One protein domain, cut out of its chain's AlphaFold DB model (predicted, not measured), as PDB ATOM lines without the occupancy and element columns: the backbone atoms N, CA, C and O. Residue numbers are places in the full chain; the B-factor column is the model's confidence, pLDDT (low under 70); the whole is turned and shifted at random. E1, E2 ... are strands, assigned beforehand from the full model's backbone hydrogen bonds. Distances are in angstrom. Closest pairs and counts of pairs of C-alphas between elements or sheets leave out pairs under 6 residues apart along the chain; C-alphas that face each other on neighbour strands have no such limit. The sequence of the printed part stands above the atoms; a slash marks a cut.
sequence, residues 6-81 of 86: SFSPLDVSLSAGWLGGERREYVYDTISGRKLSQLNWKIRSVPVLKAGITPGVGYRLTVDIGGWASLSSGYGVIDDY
ATOM      1  N   SER A   6     124.203 141.708 105.615       63.03
ATOM      2  CA  SER A   6     123.252 141.715 106.723       63.03
ATOM      3  C   SER A   6     121.845 141.529 106.159       63.03
ATOM      4  O   SER A   6     121.376 142.352 105.367       63.03
ATOM      5  N   PHE A   7     121.158 140.465 106.570       62.81
ATOM      6  CA  PHE A   7     119.736 140.291 106.287       62.81
ATOM      7  C   PHE A   7     118.926 141.139 107.271       62.81
ATOM      8  O   PHE A   7     119.105 141.036 108.484       62.81
ATOM      9  N   SER A   8     118.055 142.000 106.746       67.38
ATOM     10  CA  SER A   8     117.054 142.692 107.569       67.38
ATOM     11  C   SER A   8     115.996 141.689 108.062       67.38
ATOM     12  O   SER A   8     115.878 140.615 107.461       67.38
ATOM     13  N   PRO A   9     115.223 141.998 109.125       71.38
ATOM     14  CA  PRO A   9     114.083 141.176 109.524       71.38
ATOM     15  C   PRO A   9     113.200 140.851 108.313       71.38
ATOM     16  O   PRO A   9     112.908 141.729 107.504       71.38
ATOM     17  N   LEU A  10     112.843 139.576 108.158       81.50
ATOM     18  CA  LEU A  10     111.989 139.121 107.067       81.50
ATOM     19  C   LEU A  10     110.541 139.478 107.390       81.50
ATOM     20  O   LEU A  10     109.949 138.876 108.288       81.50
ATOM     21  N   ASP A  11     109.964 140.392 106.621       89.00
ATOM     22  CA  ASP A  11     108.535 140.660 106.701       89.00
ATOM     23  C   ASP A  11     107.769 139.569 105.948       89.00
ATOM     24  O   ASP A  11     108.061 139.257 104.791       89.00
ATOM     25  N   VAL A  12     106.791 138.969 106.627       93.69
ATOM     26  CA  VAL A  12     105.907 137.940 106.075       93.69
ATOM     27  C   VAL A  12     104.474 138.435 106.181       93.69
ATOM     28  O   VAL A  12     104.035 138.880 107.241       93.69
ATOM     29  N   SER A  13     103.722 138.321 105.089       95.62
ATOM     30  CA  SER A  13     102.305 138.668 105.040       95.62
ATOM     31  C   SER A  13     101.456 137.459 104.662       95.62
ATOM     32  O   SER A  13     101.796 136.683 103.768       95.62
ATOM     33  N   LEU A  14     100.325 137.307 105.351       97.06
ATOM     34  CA  LEU A  14      99.291 136.328 105.037       97.06
ATOM     35  C   LEU A  14      97.931 137.007 105.177       97.06
ATOM     36  O   LEU A  14      97.626 137.597 106.212       97.06
ATOM     37  N   SER A  15      97.109 136.943 104.134       97.25
ATOM     38  CA  SER A  15      95.762 137.518 104.145       97.25
ATOM     39  C   SER A  15      94.791 136.682 103.319       97.25
ATOM     40  O   SER A  15      95.191 135.947 102.418       97.25
ATOM     41  N   ALA A  16      93.500 136.796 103.618       96.88
ATOM     42  CA  ALA A  16      92.427 136.169 102.855       96.88
ATOM     43  C   ALA A  16      91.461 137.238 102.337       96.88
ATOM     44  O   ALA A  16      91.312 138.304 102.936       96.88
ATOM     45  N   GLY A  17      90.803 136.961 101.215       95.44
ATOM     46  CA  GLY A  17      89.822 137.876 100.643       95.44
ATOM     47  C   GLY A  17      89.067 137.271  99.470       95.44
ATOM     48  O   GLY A  17      89.055 136.058  99.276       95.44
ATOM     49  N   TRP A  18      88.456 138.140  98.673       94.50
ATOM     50  CA  TRP A  18      87.679 137.763  97.497       94.50
ATOM     51  C   TRP A  18      88.311 138.347  96.234       94.50
ATOM     52  O   TRP A  18      88.767 139.491  96.229       94.50
ATOM     53  N   LEU A  19      88.338 137.555  95.167       93.75
ATOM     54  CA  LEU A  19      88.746 137.963  93.831       93.75
ATOM     55  C   LEU A  19      87.507 138.101  92.943       93.75
ATOM     56  O   LEU A  19      86.743 137.150  92.776       93.75
ATOM     57  N   GLY A  20      87.354 139.282  92.353       93.75
ATOM     58  CA  GLY A  20      86.437 139.549  91.253       93.75
ATOM     59  C   GLY A  20      87.203 140.124  90.063       93.75
ATOM     60  O   GLY A  20      88.298 140.664  90.226       93.75
ATOM     61  N   GLY A  21      86.648 140.000  88.861       93.19
ATOM     62  CA  GLY A  21      87.271 140.520  87.647       93.19
ATOM     63  C   GLY A  21      86.490 140.192  86.382       93.19
ATOM     64  O   GLY A  21      85.544 139.411  86.402       93.19
ATOM     65  N   GLU A  22      86.900 140.778  85.266       95.00
ATOM     66  CA  GLU A  22      86.359 140.486  83.940       95.00
ATOM     67  C   GLU A  22      87.524 140.329  82.961       95.00
ATOM     68  O   GLU A  22      88.454 141.138  82.947       95.00
ATOM     69  N   ARG A  23      87.485 139.276  82.149       93.81
ATOM     70  CA  ARG A  23      88.367 139.077  80.999       93.81
ATOM     71  C   ARG A  23      87.532 139.156  79.736       93.81
ATOM     72  O   ARG A  23      86.421 138.643  79.689       93.81
ATOM     73  N   ARG A  24      88.087 139.805  78.718       95.50
ATOM     74  CA  ARG A  24      87.474 139.904  77.397       95.50
ATOM     75  C   ARG A  24      88.375 139.214  76.399       95.50
ATOM     76  O   ARG A  24      89.554 139.548  76.300       95.50
ATOM     77  N   GLU A  25      87.806 138.254  75.707       94.75
ATOM     78  CA  GLU A  25      88.419 137.541  74.603       94.75
ATOM     79  C   GLU A  25      87.763 138.036  73.319       94.75
ATOM     80  O   GLU A  25      86.558 138.279  73.291       94.75
ATOM     81  N   TYR A  26      88.564 138.264  72.285       95.19
ATOM     82  CA  TYR A  26      88.109 138.897  71.056       95.19
ATOM     83  C   TYR A  26      88.571 138.095  69.851       95.19
ATOM     84  O   TYR A  26      89.724 137.666  69.791       95.19
ATOM     85  N   VAL A  27      87.700 138.007  68.853       95.12
ATOM     86  CA  VAL A  27      88.039 137.525  67.516       95.12
ATOM     87  C   VAL A  27      87.904 138.694  66.554       95.12
ATOM     88  O   VAL A  27      86.868 139.360  66.522       95.12
ATOM     89  N   TYR A  28      88.949 138.942  65.771       94.38
ATOM     90  CA  TYR A  28      88.973 139.981  64.747       94.38
ATOM     91  C   TYR A  28      89.175 139.363  63.368       94.38
ATOM     92  O   TYR A  28      89.898 138.381  63.208       94.38
ATOM     93  N   ASP A  29      88.553 139.977  62.372       91.62
ATOM     94  CA  ASP A  29      88.837 139.741  60.969       91.62
ATOM     95  C   ASP A  29      90.247 140.249  60.644       91.62
ATOM     96  O   ASP A  29      90.602 141.387  60.960       91.62
ATOM     97  N   THR A  30      91.064 139.405  60.019       92.75
ATOM     98  CA  THR A  30      92.488 139.691  59.795       92.75
ATOM     99  C   THR A  30      92.747 140.689  58.668       92.75
ATOM    100  O   THR A  30      93.856 141.209  58.577       92.75
ATOM    101  N   ILE A  31      91.749 140.968  57.820       92.50
ATOM    102  CA  ILE A  31      91.880 141.852  56.655       92.50
ATOM    103  C   ILE A  31      91.339 143.243  56.986       92.50
ATOM    104  O   ILE A  31      92.026 144.247  56.822       92.50
ATOM    105  N   SER A  32      90.095 143.303  57.454       92.31
ATOM    106  CA  SER A  32      89.376 144.539  57.770       92.31
ATOM    107  C   SER A  32      89.650 145.055  59.183       92.31
ATOM    108  O   SER A  32      89.328 146.204  59.482       92.31
ATOM    109  N   GLY A  33      90.192 144.217  60.077       91.94
ATOM    110  CA  GLY A  33      90.343 144.537  61.499       91.94
ATOM    111  C   GLY A  33      89.010 144.625  62.250       91.94
ATOM    112  O   GLY A  33      88.972 145.078  63.395       91.94
ATOM    113  N   ARG A  34      87.896 144.219  61.623       92.50
ATOM    114  CA  ARG A  34      86.563 144.255  62.234       92.50
ATOM    115  C   ARG A  34      86.465 143.207  63.335       92.50
ATOM    116  O   ARG A  34      86.854 142.060  63.146       92.50
ATOM    117  N   LYS A  35      85.875 143.570  64.472       93.00
ATOM    118  CA  LYS A  35      85.537 142.605  65.523       93.00
ATOM    119  C   LYS A  35      84.436 141.661  65.033       93.00
ATOM    120  O   LYS A  35      83.397 142.127  64.574       93.00
ATOM    121  N   LEU A  36      84.678 140.359  65.137       93.12
ATOM    122  CA  LEU A  36      83.763 139.296  64.725       93.12
ATOM    123  C   LEU A  36      83.037 138.684  65.919       93.12
ATOM    124  O   LEU A  36      81.829 138.495  65.847       93.12
ATOM    125  N   SER A  37      83.756 138.433  67.011       94.12
ATOM    126  CA  SER A  37      83.206 137.812  68.217       94.12
ATOM    127  C   SER A  37      83.874 138.364  69.475       94.12
ATOM    128  O   SER A  37      84.990 138.904  69.421       94.12
ATOM    129  N   GLN A  38      83.176 138.283  70.605       95.50
ATOM    130  CA  GLN A  38      83.666 138.699  71.908       95.50
ATOM    131  C   GLN A  38      83.049 137.857  73.025       95.50
ATOM    132  O   GLN A  38      81.846 137.928  73.262       95.50
ATOM    133  N   LEU A  39      83.908 137.199  73.803       95.81
ATOM    134  CA  LEU A  39      83.527 136.503  75.028       95.81
ATOM    135  C   LEU A  39      83.924 137.336  76.247       95.81
ATOM    136  O   LEU A  39      85.093 137.684  76.437       95.81
ATOM    137  N   ASN A  40      82.950 137.641  77.102       95.25
ATOM    138  CA  ASN A  40      83.174 138.325  78.372       95.25
ATOM    139  C   ASN A  40      83.104 137.319  79.522       95.25
ATOM    140  O   ASN A  40      82.023 136.943  79.971       95.25
ATOM    141  N   TRP A  41      84.265 136.932  80.036       94.94
ATOM    142  CA  TRP A  41      84.428 136.036  81.176       94.94
ATOM    143  C   TRP A  41      84.450 136.838  82.480       94.94
ATOM    144  O   TRP A  41      85.448 137.483  82.808       94.94
ATOM    145  N   LYS A  42      83.365 136.805  83.254       93.94
ATOM    146  CA  LYS A  42      83.253 137.500  84.546       93.94
ATOM    147  C   LYS A  42      83.518 136.541  85.698       93.94
ATOM    148  O   LYS A  42      82.813 135.551  85.851       93.94
ATOM    149  N   ILE A  43      84.469 136.884  86.558       91.56
ATOM    150  CA  ILE A  43      84.687 136.285  87.876       91.56
ATOM    151  C   ILE A  43      83.933 137.154  88.883       91.56
ATOM    152  O   ILE A  43      84.318 138.298  89.124       91.56
ATOM    153  N   ARG A  44      82.844 136.646  89.466       88.50
ATOM    154  CA  ARG A  44      82.043 137.428  90.420       88.50
ATOM    155  C   ARG A  44      82.661 137.435  91.805       88.50
ATOM    156  O   ARG A  44      82.761 138.483  92.427       88.50
ATOM    157  N   SER A  45      83.011 136.248  92.285       90.56
ATOM    158  CA  SER A  45      83.568 136.070  93.615       90.56
ATOM    159  C   SER A  45      84.252 134.711  93.712       90.56
ATOM    160  O   SER A  45      83.607 133.670  93.561       90.56
ATOM    161  N   VAL A  46      85.563 134.726  93.940       93.88
ATOM    162  CA  VAL A  46      86.383 133.546  94.245       93.88
ATOM    163  C   VAL A  46      87.126 133.835  95.551       93.88
ATOM    164  O   VAL A  46      87.828 134.846  95.614       93.88
ATOM    165  N   PRO A  47      87.008 133.000  96.596       95.69
ATOM    166  CA  PRO A  47      87.796 133.183  97.808       95.69
ATOM    167  C   PRO A  47      89.275 132.906  97.508       95.69
ATOM    168  O   PRO A  47      89.612 131.887  96.899       95.69
ATOM    169  N   VAL A  48      90.161 133.809  97.929       97.38
ATOM    170  CA  VAL A  48      91.608 133.714  97.695       97.38
ATOM    171  C   VAL A  48      92.399 133.850  98.988       97.38
ATOM    172  O   VAL A  48      92.064 134.655  99.859       97.38
ATOM    173  N   LEU A  49      93.489 133.094  99.068       97.69
ATOM    174  CA  LEU A  49      94.544 133.272 100.058       97.69
ATOM    175  C   LEU A  49      95.722 133.971  99.383       97.69
ATOM    176  O   LEU A  49      96.112 133.590  98.278       97.69
ATOM    177  N   LYS A  50      96.273 134.995 100.031       98.00
ATOM    178  CA  LYS A  50      97.423 135.768  99.558       98.00
ATOM    179  C   LYS A  50      98.556 135.632 100.562       98.00
ATOM    180  O   LYS A  50      98.328 135.798 101.760       98.00
ATOM    181  N   ALA A  51      99.755 135.372 100.068       97.50
ATOM    182  CA  ALA A  51     100.959 135.287 100.876       97.50
ATOM    183  C   ALA A  51     102.081 136.082 100.210       97.50
ATOM    184  O   ALA A  51     102.178 136.111  98.981       97.50
ATOM    185  N   GLY A  52     102.926 136.711 101.018       97.00
ATOM    186  CA  GLY A  52     104.076 137.449 100.524       97.00
ATOM    187  C   GLY A  52     105.211 137.504 101.530       97.00
ATOM    188  O   GLY A  52     104.997 137.351 102.734       97.00
ATOM    189  N   ILE A  53     106.412 137.710 101.010       94.88
ATOM    190  CA  ILE A  53     107.637 137.897 101.775       94.88
ATOM    191  C   ILE A  53     108.389 139.107 101.233       94.88
ATOM    192  O   ILE A  53     108.453 139.313 100.017       94.88
ATOM    193  N   THR A  54     109.001 139.868 102.132       92.88
ATOM    194  CA  THR A  54     109.697 141.102 101.767       92.88
ATOM    195  C   THR A  54     111.099 141.135 102.392       92.88
ATOM    196  O   THR A  54     111.305 141.756 103.434       92.88
ATOM    197  N   PRO A  55     112.088 140.414 101.824       87.50
ATOM    198  CA  PRO A  55     113.463 140.441 102.322       87.50
ATOM    199  C   PRO A  55     114.203 141.744 101.969       87.50
ATOM    200  O   PRO A  55     114.157 142.231 100.835       87.50
ATOM    201  N   GLY A  56     114.973 142.260 102.932       87.19
ATOM    202  CA  GLY A  56     115.962 143.321 102.712       87.19
ATOM    203  C   GLY A  56     117.346 142.759 102.366       87.19
ATOM    204  O   GLY A  56     117.840 141.858 103.047       87.19
ATOM    205  N   VAL A  57     117.988 143.314 101.332       81.31
ATOM    206  CA  VAL A  57     119.353 142.974 100.894       81.31
ATOM    207  C   VAL A  57     120.265 144.187 101.108       81.31
ATOM    208  O   VAL A  57     120.273 145.138 100.318       81.31
ATOM    209  N   GLY A  58     121.044 144.169 102.192       75.88
ATOM    210  CA  GLY A  58     121.842 145.324 102.616       75.88
ATOM    211  C   GLY A  58     120.964 146.531 102.977       75.88
ATOM    212  O   GLY A  58     119.833 146.374 103.420       75.88
ATOM    213  N   TYR A  59     121.473 147.752 102.776       74.56
ATOM    214  CA  TYR A  59     120.774 149.000 103.137       74.56
ATOM    215  C   TYR A  59     120.090 149.715 101.957       74.56
ATOM    216  O   TYR A  59     119.579 150.821 102.125       74.56
ATOM    217  N   ARG A  60     120.139 149.144 100.744       80.25
ATOM    218  CA  ARG A  60     119.714 149.827  99.504       80.25
ATOM    219  C   ARG A  60     118.590 149.137  98.740       80.25
ATOM    220  O   ARG A  60     118.018 149.770  97.859       80.25
ATOM    221  N   LEU A  61     118.311 147.862  99.015       85.00
ATOM    222  CA  LEU A  61     117.389 147.063  98.214       85.00
ATOM    223  C   LEU A  61     116.417 146.290  99.103       85.00
ATOM    224  O   LEU A  61     116.833 145.514  99.959       85.00
ATOM    225  N   THR A  62     115.132 146.453  98.811       89.06
ATOM    226  CA  THR A  62     114.048 145.624  99.336       89.06
ATOM    227  C   THR A  62     113.391 144.916  98.161       89.06
ATOM    228  O   THR A  62     113.101 145.554  97.147       89.06
ATOM    229  N   VAL A  63     113.177 143.607  98.278       90.06
ATOM    230  CA  VAL A  63     112.485 142.808  97.259       90.06
ATOM    231  C   VAL A  63     111.126 142.411  97.812       90.06
ATOM    232  O   VAL A  63     111.070 141.864  98.904       90.06
ATOM    233  N   ASP A  64     110.051 142.665  97.068       93.38
ATOM    234  CA  ASP A  64     108.699 142.224  97.421       93.38
ATOM    235  C   ASP A  64     108.289 141.053  96.528       93.38
ATOM    236  O   ASP A  64     108.301 141.159  95.298       93.38
ATOM    237  N   ILE A  65     107.981 139.916  97.147       95.19
ATOM    238  CA  ILE A  65     107.560 138.704  96.448       95.19
ATOM    239  C   ILE A  65     106.222 138.283  97.030       95.19
ATOM    240  O   ILE A  65     106.134 137.917  98.199       95.19
ATOM    241  N   GLY A  66     105.187 138.288  96.197       96.50
ATOM    242  CA  GLY A  66     103.833 137.950  96.609       96.50
ATOM    243  C   GLY A  66     103.115 137.074  95.598       96.50
ATOM    244  O   GLY A  66     103.350 137.145  94.391       96.50
ATOM    245  N   GLY A  67     102.205 136.253  96.106       97.00
ATOM    246  CA  GLY A  67     101.340 135.400  95.310       97.00
ATOM    247  C   GLY A  67      99.978 135.217  95.963       97.00
ATOM    248  O   GLY A  67      99.767 135.512  97.141       97.00
ATOM    249  N   TRP A  68      99.032 134.722  95.177       97.12
ATOM    250  CA  TRP A  68      97.710 134.364  95.663       97.12
ATOM    251  C   TRP A  68      97.189 133.129  94.940       97.12
ATOM    252  O   TRP A  68      97.552 132.871  93.794       97.12
ATOM    253  N   ALA A  69      96.332 132.374  95.618       95.62
ATOM    254  CA  ALA A  69      95.694 131.184  95.074       95.62
ATOM    255  C   ALA A  69      94.210 131.148  95.455       95.62
ATOM    256  O   ALA A  69      93.823 131.601  96.535       95.62
ATOM    257  N   SER A  70      93.381 130.605  94.561       93.38
ATOM    258  CA  SER A  70      91.972 130.327  94.844       93.38
ATOM    259  C   SER A  70      91.848 129.185  95.849       93.38
ATOM    260  O   SER A  70      92.454 128.133  95.658       93.38
ATOM    261  N   LEU A  71      91.029 129.374  96.881       90.31
ATOM    262  CA  LEU A  71      90.746 128.340  97.885       90.31
ATOM    263  C   LEU A  71      89.707 127.320  97.403       90.31
ATOM    264  O   LEU A  71      89.684 126.185  97.869       90.31
ATOM    265  N   SER A  72      88.849 127.720  96.469       86.12
ATOM    266  CA  SER A  72      87.823 126.878  95.859       86.12
ATOM    267  C   SER A  72      87.526 127.354  94.439       86.12
ATOM    268  O   SER A  72      87.975 128.427  94.023       86.12
ATOM    269  N   SER A  73      86.704 126.597  93.709       80.06
ATOM    270  CA  SER A  73      85.989 127.171  92.572       80.06
ATOM    271  C   SER A  73      85.167 128.371  93.054       80.06
ATOM    272  O   SER A  73      84.625 128.372  94.165       80.06
ATOM    273  N   GLY A  74      85.122 129.427  92.248       80.25
ATOM    274  CA  GLY A  74      84.229 130.555  92.491       80.25
ATOM    275  C   GLY A  74      83.096 130.599  91.485       80.25
ATOM    276  O   GLY A  74      82.944 129.718  90.639       80.25
ATOM    277  N   TYR A  75      82.300 131.657  91.581       82.12
ATOM    278  CA  TYR A  75      81.177 131.883  90.681       82.12
ATOM    279  C   TYR A  75      81.584 132.820  89.542       82.12
ATOM    280  O   TYR A  75      82.132 133.901  89.781       82.12
ATOM    281  N   GLY A  76      81.289 132.416  88.307       84.38
ATOM    282  CA  GLY A  76      81.536 133.210  87.111       84.38
ATOM    283  C   GLY A  76      80.382 133.146  86.117       84.38
ATOM    284  O   GLY A  76      79.530 132.264  86.202       84.38
ATOM    285  N   VAL A  77      80.333 134.118  85.208       90.31
ATOM    286  CA  VAL A  77      79.333 134.220  84.133       90.31
ATOM    287  C   VAL A  77      80.051 134.531  82.826       90.31
ATOM    288  O   VAL A  77      81.070 135.222  82.841       90.31
ATOM    289  N   ILE A  78      79.521 134.019  81.720       93.12
ATOM    290  CA  ILE A  78      80.053 134.226  80.375       93.12
ATOM    291  C   ILE A  78      78.954 134.867  79.541       93.12
ATOM    292  O   ILE A  78      77.841 134.343  79.509       93.12
ATOM    293  N   ASP A  79      79.278 135.976  78.883       93.94
ATOM    294  CA  ASP A  79      78.428 136.578  77.856       93.94
ATOM    295  C   ASP A  79      79.137 136.449  76.495       93.94
ATOM    296  O   ASP A  79      80.309 136.821  76.396       93.94
ATOM    297  N   ASP A  80      78.433 135.952  75.475       92.31
ATOM    298  CA  ASP A  80      78.936 135.760  74.106       92.31
ATOM    299  C   ASP A  80      78.241 136.720  73.131       92.31
ATOM    300  O   ASP A  80      77.013 136.856  73.151       92.31
ATOM    301  N   TYR A  81      79.030 137.424  72.321       92.94
ATOM    302  CA  TYR A  81      78.562 138.430  71.374       92.94
ATOM    303  C   TYR A  81      79.200 138.216  70.009       92.94
ATOM    304  O   TYR A  81      80.419 138.326  69.875       92.94
TER     305      TYR A  81
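AT A GLANCE: This is residues 6 to 81 of the 86 residues of the protein "Omptin family outer membrane protease" of Salmonella enterica (UniProt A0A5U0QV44). A long hairpin of two strands, E1 and E2, is folded over near its middle into a wide V, with the short strand E3 beside E2 in one arm and the short strand E4 beside E2 in the other. Together they form one thin, twisted sheet with no named helix over either face. The printed part has 76 residues with four named strands, E1, E2, E3 and E4 in that order along the chain; the branched sheet is antiparallel at each of its neighbour pairs, and the class is all strand. The whole is extended, with a radius of gyration of the C-alphas of 20.0 A, and flat, spanning 59 by 33 by 11 A.

IN THESE COORDINATES: E1 covers residues 11 to 28, 46.3 A from first to last C-alpha, and begins at C-alpha 11 (108.535, 140.660, 106.701). It bends by 76 degrees at residue 16. E2, the longest strand by residues with 20, covers residues 35 to 54, is 43.6 A from first to last C-alpha, begins at C-alpha 35 (85.537, 142.605, 65.523), and bends by 81 degrees at residue 47. E3 covers residues 65 to 70, 17.8 A. E4 covers residues 75 to 81, 20.6 A, and ends at C-alpha 81 (78.562, 138.430, 71.374).

HOW THE PARTS SIT: E1 and E2 form a hairpin, antiparallel at 170 degrees between their directions; N 13 and O 52 are within hydrogen-bond range at 2.8 A, and N 27 and O 37 at 2.9 A. The C-alphas of Ala 16 and Leu 49, which face each other, are 4.5 A apart. E1 lies on one side of E2, beside residues 35 to 54. E3 and E4 lie on the other side of E2, beside its residues 47 to 53 and 37 to 45. E2 and E3 form a hairpin, antiparallel at 119 degrees, with N 51 and O 67 at 2.9 A. E1, E2 and E3 make a meander, each strand the antiparallel neighbour of the one before. E2 and E4 are antiparallel at 155 degrees, with N 42 and O 77 at 2.8 A. E3 and E4 are apart, though a tight link of 4 residues joins them. E1, E3 and E4 are edge strands.

THE WHOLE: The two C-alphas farthest apart, those of Ser 6 and Ser 32, are 59.6 A from each other. The printed part has no cut. The links from E1 to E2, with 6 residues, and from E2 to E3, with 10 residues, are short. In the latter, residues 56 to 57 pair antiparallel with residues 61 to 62. The mean pLDDT of the printed part is 90.5; residues 6 to 8 are under 70.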